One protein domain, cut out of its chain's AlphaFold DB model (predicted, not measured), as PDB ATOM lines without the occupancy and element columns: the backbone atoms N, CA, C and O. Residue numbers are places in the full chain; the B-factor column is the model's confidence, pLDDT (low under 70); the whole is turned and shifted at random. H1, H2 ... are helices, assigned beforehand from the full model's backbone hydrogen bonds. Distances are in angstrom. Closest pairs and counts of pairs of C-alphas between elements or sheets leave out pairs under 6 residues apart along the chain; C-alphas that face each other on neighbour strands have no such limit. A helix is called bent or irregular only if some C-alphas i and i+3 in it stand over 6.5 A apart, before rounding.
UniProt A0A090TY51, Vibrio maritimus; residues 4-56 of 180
ATOM      1  N   ILE A   4     -44.862  61.604   8.926       70.75
ATOM      2  CA  ILE A   4     -45.913  60.669   8.515       70.75
ATOM      3  C   ILE A   4     -45.308  59.338   8.035       70.75
ATOM      4  O   ILE A   4     -45.755  58.270   8.450       70.75
ATOM      5  N   THR A   5     -44.238  59.388   7.235       67.69
ATOM      6  CA  THR A   5     -43.552  58.200   6.699       67.69
ATOM      7  C   THR A   5     -42.904  57.372   7.815       67.69
ATOM      8  O   THR A   5     -42.998  56.144   7.812       67.69
ATOM      9  N   LYS A   6     -42.314  58.035   8.825       65.56
ATOM     10  CA  LYS A   6     -41.704  57.369   9.993       65.56
ATOM     11  C   LYS A   6     -42.721  56.573  10.818       65.56
ATOM     12  O   LYS A   6     -42.438  55.433  11.185       65.56
ATOM     13  N   LYS A   7     -43.887  57.164  11.106       71.75
ATOM     14  CA  LYS A   7     -44.916  56.544  11.959       71.75
ATOM     15  C   LYS A   7     -45.691  55.426  11.270       71.75
ATOM     16  O   LYS A   7     -46.002  54.431  11.912       71.75
ATOM     17  N   LEU A   8     -46.020  55.592   9.989       75.12
ATOM     18  CA  LEU A   8     -46.924  54.666   9.300       75.12
ATOM     19  C   LEU A   8     -46.203  53.536   8.562       75.12
ATOM     20  O   LEU A   8     -46.809  52.493   8.344       75.12
ATOM     21  N   ILE A   9     -44.932  53.720   8.190       75.69
ATOM     22  CA  ILE A   9     -44.198  52.749   7.361       75.69
ATOM     23  C   ILE A   9     -42.985  52.196   8.113       75.69
ATOM     24  O   ILE A   9     -42.904  50.992   8.349       75.69
ATOM     25  N   SER A  10     -42.056  53.057   8.545       77.50
ATOM     26  CA  SER A  10     -40.781  52.597   9.121       77.50
ATOM     27  C   SER A  10     -40.934  51.892  10.477       77.50
ATOM     28  O   SER A  10     -40.332  50.842  10.685       77.50
ATOM     29  N   GLN A  11     -41.748  52.427  11.394       76.12
ATOM     30  CA  GLN A  11     -41.974  51.824  12.719       76.12
ATOM     31  C   GLN A  11     -42.613  50.421  12.688       76.12
ATOM     32  O   GLN A  11     -42.072  49.520  13.335       76.12
ATOM     33  N   PRO A  12     -43.724  50.179  11.966       80.31
ATOM     34  CA  PRO A  12     -44.307  48.839  11.899       80.31
ATOM     35  C   PRO A  12     -43.397  47.831  11.181       80.31
ATOM     36  O   PRO A  12     -43.291  46.695  11.643       80.31
ATOM     37  N   ALA A  13     -42.679  48.243  10.128       79.50
ATOM     38  CA  ALA A  13     -41.704  47.385   9.453       79.50
ATOM     39  C   ALA A  13     -40.564  46.962  10.395       79.50
ATOM     40  O   ALA A  13     -40.257  45.777  10.505       79.50
ATOM     41  N   PHE A  14     -39.988  47.903  11.148       76.69
ATOM     42  CA  PHE A  14     -38.923  47.619  12.115       76.69
ATOM     43  C   PHE A  14     -39.358  46.637  13.214       76.69
ATOM     44  O   PHE A  14     -38.616  45.727  13.584       76.69
ATOM     45  N   ASN A  15     -40.590  46.778  13.708       77.38
ATOM     46  CA  ASN A  15     -41.149  45.878  14.718       77.38
ATOM     47  C   ASN A  15     -41.395  44.460  14.185       77.38
ATOM     48  O   ASN A  15     -41.284  43.500  14.946       77.38
ATOM     49  N   LEU A  16     -41.725  44.320  12.897       82.44
ATOM     50  CA  LEU A  16     -41.820  43.019  12.241       82.44
ATOM     51  C   LEU A  16     -40.431  42.381  12.103       82.44
ATOM     52  O   LEU A  16     -40.254  41.238  12.509       82.44
ATOM     53  N   PHE A  17     -39.435  43.140  11.633       77.69
ATOM     54  CA  PHE A  17     -38.053  42.664  11.503       77.69
ATOM     55  C   PHE A  17     -37.479  42.147  12.828       77.69
ATOM     56  O   PHE A  17     -36.920  41.053  12.868       77.69
ATOM     57  N   LYS A  18     -37.696  42.867  13.937       71.75
ATOM     58  CA  LYS A  18     -37.265  42.424  15.276       71.75
ATOM     59  C   LYS A  18     -37.858  41.087  15.724       71.75
ATOM     60  O   LYS A  18     -37.246  40.419  16.546       71.75
ATOM     61  N   LYS A  19     -39.044  40.710  15.238       75.00
ATOM     62  CA  LYS A  19     -39.702  39.445  15.610       75.00
ATOM     63  C   LYS A  19     -39.214  38.246  14.799       75.00
ATOM     64  O   LYS A  19     -39.389  37.122  15.250       75.00
ATOM     65  N   VAL A  20     -38.666  38.483  13.608       77.75
ATOM     66  CA  VAL A  20     -38.250  37.429  12.666       77.75
ATOM     67  C   VAL A  20     -36.761  37.104  12.804       77.75
ATOM     68  O   VAL A  20     -36.342  36.008  12.442       77.75
ATOM     69  N   LEU A  21     -35.959  38.025  13.346       68.12
ATOM     70  CA  LEU A  21     -34.531  37.799  13.561       68.12
ATOM     71  C   LEU A  21     -34.302  36.734  14.653       68.12
ATOM     72  O   LEU A  21     -34.731  36.938  15.792       68.12
ATOM     73  N   PRO A  22     -33.636  35.609  14.333       66.12
ATOM     74  CA  PRO A  22     -33.289  34.602  15.326       66.12
ATOM     75  C   PRO A  22     -32.285  35.164  16.348       66.12
ATOM     76  O   PRO A  22     -31.532  36.091  16.037       66.12
ATOM     77  N   PRO A  23     -32.254  34.625  17.580       64.19
ATOM     78  CA  PRO A  23     -31.245  35.009  18.556       64.19
ATOM     79  C   PRO A  23     -29.855  34.611  18.045       64.19
ATOM     80  O   PRO A  23     -29.615  33.443  17.754       64.19
ATOM     81  N   LEU A  24     -28.943  35.583  17.966       65.81
ATOM     82  CA  LEU A  24     -27.543  35.345  17.611       65.81
ATOM     83  C   LEU A  24     -26.892  34.411  18.636       65.81
ATOM     84  O   LEU A  24     -26.977  34.672  19.847       65.81
ATOM     85  N   SER A  25     -26.221  33.363  18.151       67.38
ATOM     86  CA  SER A  25     -25.364  32.513  18.978       67.38
ATOM     87  C   SER A  25     -24.201  33.319  19.573       67.38
ATOM     88  O   SER A  25     -23.883  34.416  19.111       67.38
ATOM     89  N   ALA A  26     -23.561  32.792  20.622       57.66
ATOM     90  CA  ALA A  26     -22.430  33.470  21.262       57.66
ATOM     91  C   ALA A  26     -21.300  33.772  20.260       57.66
ATOM     92  O   ALA A  26     -20.773  34.878  20.252       57.66
ATOM     93  N   THR A  27     -21.007  32.832  19.358       57.25
ATOM     94  CA  THR A  27     -19.965  32.978  18.333       57.25
ATOM     95  C   THR A  27     -20.349  33.979  17.240       57.25
ATOM     96  O   THR A  27     -19.521  34.790  16.842       57.25
ATOM     97  N   GLU A  28     -21.603  33.979  16.773       54.78
ATOM     98  CA  GLU A  28     -22.075  34.980  15.798       54.78
ATOM     99  C   GLU A  28     -22.092  36.387  16.399       54.78
ATOM    100  O   GLU A  28     -21.790  37.355  15.707       54.78
ATOM    101  N   ARG A  29     -22.403  36.509  17.694       57.47
ATOM    102  CA  ARG A  29     -22.348  37.785  18.409       57.47
ATOM    103  C   ARG A  29     -20.920  38.299  18.540       57.47
ATOM    104  O   ARG A  29     -20.696  39.458  18.232       57.47
ATOM    105  N   GLU A  30     -19.971  37.449  18.927       52.66
ATOM    106  CA  GLU A  30     -18.551  37.822  18.987       52.66
ATOM    107  C   GLU A  30     -18.012  38.237  17.609       52.66
ATOM    108  O   GLU A  30     -17.298  39.231  17.506       52.66
ATOM    109  N   ALA A  31     -18.410  37.545  16.534       54.81
ATOM    110  CA  ALA A  31     -18.041  37.918  15.168       54.81
ATOM    111  C   ALA A  31     -18.690  39.237  14.700       54.81
ATOM    112  O   ALA A  31     -18.081  39.981  13.935       54.81
ATOM    113  N   MET A  32     -19.915  39.542  15.144       56.53
ATOM    114  CA  MET A  32     -20.582  40.815  14.845       56.53
ATOM    115  C   MET A  32     -20.026  41.983  15.666       56.53
ATOM    116  O   MET A  32     -19.909  43.080  15.135       56.53
ATOM    117  N   GLU A  33     -19.692  41.759  16.938       53.25
ATOM    118  CA  GLU A  33     -19.110  42.764  17.840       53.25
ATOM    119  C   GLU A  33     -17.646  43.078  17.510       53.25
ATOM    120  O   GLU A  33     -17.179  44.174  17.811       53.25
ATOM    121  N   ALA A  34     -16.939  42.146  16.863       47.84
ATOM    122  CA  ALA A  34     -15.644  42.401  16.237       47.84
ATOM    123  C   ALA A  34     -15.749  43.458  15.116       47.84
ATOM    124  O   ALA A  34     -14.840  44.254  14.922       47.84
ATOM    125  N   GLY A  35     -16.889  43.538  14.424       53.53
ATOM    126  CA  GLY A  35     -17.147  44.579  13.435       53.53
ATOM    127  C   GLY A  35     -17.534  45.921  14.070       53.53
ATOM    128  O   GLY A  35     -18.420  46.003  14.917       53.53
ATOM    129  N   GLY A  36     -16.917  47.013  13.615       61.00
ATOM    130  CA  GLY A  36     -17.374  48.366  13.946       61.00
ATOM    131  C   GLY A  36     -18.735  48.690  13.315       61.00
ATOM    132  O   GLY A  36     -19.056  48.209  12.230       61.00
ATOM    133  N   VAL A  37     -19.524  49.543  13.970       65.19
ATOM    134  CA  VAL A  37     -20.763  50.098  13.401       65.19
ATOM    135  C   VAL A  37     -20.398  51.279  12.501       65.19
ATOM    136  O   VAL A  37     -19.802  52.248  12.973       65.19
ATOM    137  N   TRP A  38     -20.742  51.203  11.213       73.81
ATOM    138  CA  TRP A  38     -20.484  52.265  10.237       73.81
ATOM    139  C   TRP A  38     -21.755  53.116  10.056       73.81
ATOM    140  O   TRP A  38     -22.627  53.174  10.926       73.81
ATOM    141  N   TRP A  39     -21.879  53.814   8.928       82.44
ATOM    142  CA  TRP A  39     -23.055  54.635   8.614       82.44
ATOM    143  C   TRP A  39     -24.374  53.845   8.557       82.44
ATOM    144  O   TRP A  39     -25.456  54.387   8.793       82.44
ATOM    145  N   ASP A  40     -24.304  52.546   8.290       75.12
ATOM    146  CA  ASP A  40     -25.445  51.637   8.355       75.12
ATOM    147  C   ASP A  40     -26.086  51.596   9.754       75.12
ATOM    148  O   ASP A  40     -27.309  51.514   9.869       75.12
ATOM    149  N   GLY A  41     -25.306  51.782  10.823       78.94
ATOM    150  CA  GLY A  41     -25.841  51.967  12.172       78.94
ATOM    151  C   GLY A  41     -26.781  53.164  12.290       78.94
ATOM    152  O   GLY A  41     -27.846  53.067  12.911       78.94
ATOM    153  N   GLU A  42     -26.448  54.285  11.647       79.69
ATOM    154  CA  GLU A  42     -27.323  55.460  11.627       79.69
ATOM    155  C   GLU A  42     -28.598  55.191  10.822       79.69
ATOM    156  O   GLU A  42     -29.697  55.577  11.240       79.69
ATOM    157  N   LEU A  43     -28.472  54.469   9.705       83.06
ATOM    158  CA  LEU A  43     -29.606  54.037   8.892       83.06
ATOM    159  C   LEU A  43     -30.589  53.200   9.721       83.06
ATOM    160  O   LEU A  43     -31.787  53.499   9.742       83.06
ATOM    161  N   PHE A  44     -30.088  52.212  10.466       79.06
ATOM    162  CA  PHE A  44     -30.910  51.352  11.321       79.06
ATOM    163  C   PHE A  44     -31.425  52.052  12.586       79.06
ATOM    164  O   PHE A  44     -32.465  51.657  13.117       79.06
ATOM    165  N   SER A  45     -30.776  53.133  13.035       80.56
ATOM    166  CA  SER A  45     -31.284  53.989  14.120       80.56
ATOM    167  C   SER A  45     -32.482  54.864  13.705       80.56
ATOM    168  O   SER A  45     -33.176  55.432  14.550       80.56
ATOM    169  N   GLY A  46     -32.764  54.962  12.399       79.00
ATOM    170  CA  GLY A  46     -33.927  55.664  11.855       79.00
ATOM    171  C   GLY A  46     -33.748  57.176  11.691       79.00
ATOM    172  O   GLY A  46     -34.721  57.871  11.378       79.00
ATOM    173  N   ASN A  47     -32.543  57.718  11.879       82.38
ATOM    174  CA  ASN A  47     -32.230  59.115  11.571       82.38
ATOM    175  C   ASN A  47     -30.838  59.281  10.929       82.38
ATOM    176  O   ASN A  47     -30.001  59.958  11.520       82.38
ATOM    177  N   PRO A  48     -30.594  58.682   9.748       87.88
ATOM    178  CA  PRO A  48     -29.289  58.753   9.096       87.88
ATOM    179  C   PRO A  48     -28.934  60.166   8.629       87.88
ATOM    180  O   PRO A  48     -29.764  60.826   7.988       87.88
ATOM    181  N   ASP A  49     -27.694  60.596   8.872       86.94
ATOM    182  CA  ASP A  49     -27.122  61.768   8.212       86.94
ATOM    183  C   ASP A  49     -26.470  61.356   6.888       86.94
ATOM    184  O   ASP A  49     -25.381  60.787   6.833       86.94
ATOM    185  N   PHE A  50     -27.141  61.649   5.777       89.00
ATOM    186  CA  PHE A  50     -26.620  61.325   4.450       89.00
ATOM    187  C   PHE A  50     -25.393  62.157   4.065       89.00
ATOM    188  O   PHE A  50     -24.643  61.720   3.194       89.00
ATOM    189  N   ASN A  51     -25.152  63.314   4.689       90.25
ATOM    190  CA  ASN A  51     -23.934  64.078   4.419       90.25
ATOM    191  C   ASN A  51     -22.704  63.314   4.910       90.25
ATOM    192  O   ASN A  51     -21.694  63.299   4.213       90.25
ATOM    193  N   THR A  52     -22.803  62.616   6.048       84.12
ATOM    194  CA  THR A  52     -21.745  61.725   6.548       84.12
ATOM    195  C   THR A  52     -21.369  60.679   5.500       84.12
ATOM    196  O   THR A  52     -20.195  60.537   5.175       84.12
ATOM    197  N   LEU A  53     -22.365  60.013   4.901       84.38
ATOM    198  CA  LEU A  53     -22.138  59.015   3.852       84.38
ATOM    199  C   LEU A  53     -21.451  59.605   2.613       84.38
ATOM    200  O   LEU A  53     -20.507  59.014   2.096       84.38
ATOM    201  N   HIS A  54     -21.920  60.760   2.130       87.50
ATOM    202  CA  HIS A  54     -21.365  61.399   0.929       87.50
ATOM    203  C   HIS A  54     -19.953  61.949   1.150       87.50
ATOM    204  O   HIS A  54     -19.184  62.056   0.197       87.50
ATOM    205  N   ASN A  55     -19.615  62.290   2.393       87.94
ATOM    206  CA  ASN A  55     -18.312  62.829   2.762       87.94
ATOM    207  C   ASN A  55     -17.284  61.747   3.108       87.94
ATOM    208  O   ASN A  55     -16.145  62.096   3.431       87.94
ATOM    209  N   TYR A  56     -17.635  60.455   3.047       82.06
ATOM    210  CA  TYR A  56     -16.622  59.423   3.221       82.06
ATOM    211  C   TYR A  56     -15.550  59.547   2.137       82.06
ATOM    212  O   TYR A  56     -15.867  59.597   0.944       82.06
TER     213      TYR A  56
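Overview. This is residues 4 to 56 of the 180 residues of a protein of Vibrio maritimus (UniProt A0A090TY51). The printed part is a flat, open hook of helices: the long helix H1 makes one side, H2 stands at the far end where the path turns, and H3 and the short H4 follow on the way back, with a hollow between H1 and H2. No helix touches another, and the nearest thing to a contact is between H3 and H4. There are 53 residues printed, with four named helices in the order H1, H2, H3, H4 and no named strand; the class is all helix. The whole is loose, with a radius of gyration of the C-alphas of 14.1 A, and the C-alphas span 38 by 31 by 9 A.

Along the chain. H1 is residues 4 to 20, 24.8 A from first to last C-alpha, and begins at C-alpha 4, (-45.913, 60.669, 8.515). It has a kink of 28 degrees near residue 11 and is irregular, but only just: C-alphas 8 and 11 are 6.7 A apart. H2 is residues 26 to 34, 12.3 A long, with C-alpha 26 at (-22.430, 33.470, 21.262). H3 is residues 39 to 45, 9.9 A long. H4 is residues 50 to 54, 6.3 A long, and ends at C-alpha 54, (-21.365, 61.399, 0.929).

Arrangement. H1 and H2 are apart, though a tight link of five residues joins them. H2 and H3 are apart too, across a tight link of four residues. H3 and H4, joined by a tight link of four residues, are close but not clearly touching, with 2 pairs of C-alphas within 8 A; their closest C-alphas, those of Trp 39 and Leu 53, are 6.5 A apart, and their centres 11.5 A. H1 is apart from H3 and from H4, and H2 is apart from H4. Every O i to N i+4 pair is within hydrogen-bond range in H2, H3 and H4, while in H1 it is 9 of 13.

Size, cuts and confidence. The two C-alphas farthest apart are those of Ile 4 and Thr 27, at 39.2 A; the first and last printed C-alphas, of Ile 4 and Tyr 56, are 29.8 A apart. Two stretches stand free: residues 15 to 23, of which 15 to 20 belong to H1, and residues 25 to 31, of which 26 to 31 belong to H2. The printed part has no cut, and no link between its helices is long. The mean pLDDT of the printed part is 72.8, and the model's confidence is low, under 70, at residues 5 to 6 and 21 to 37; the mean pLDDT of H2 is 55.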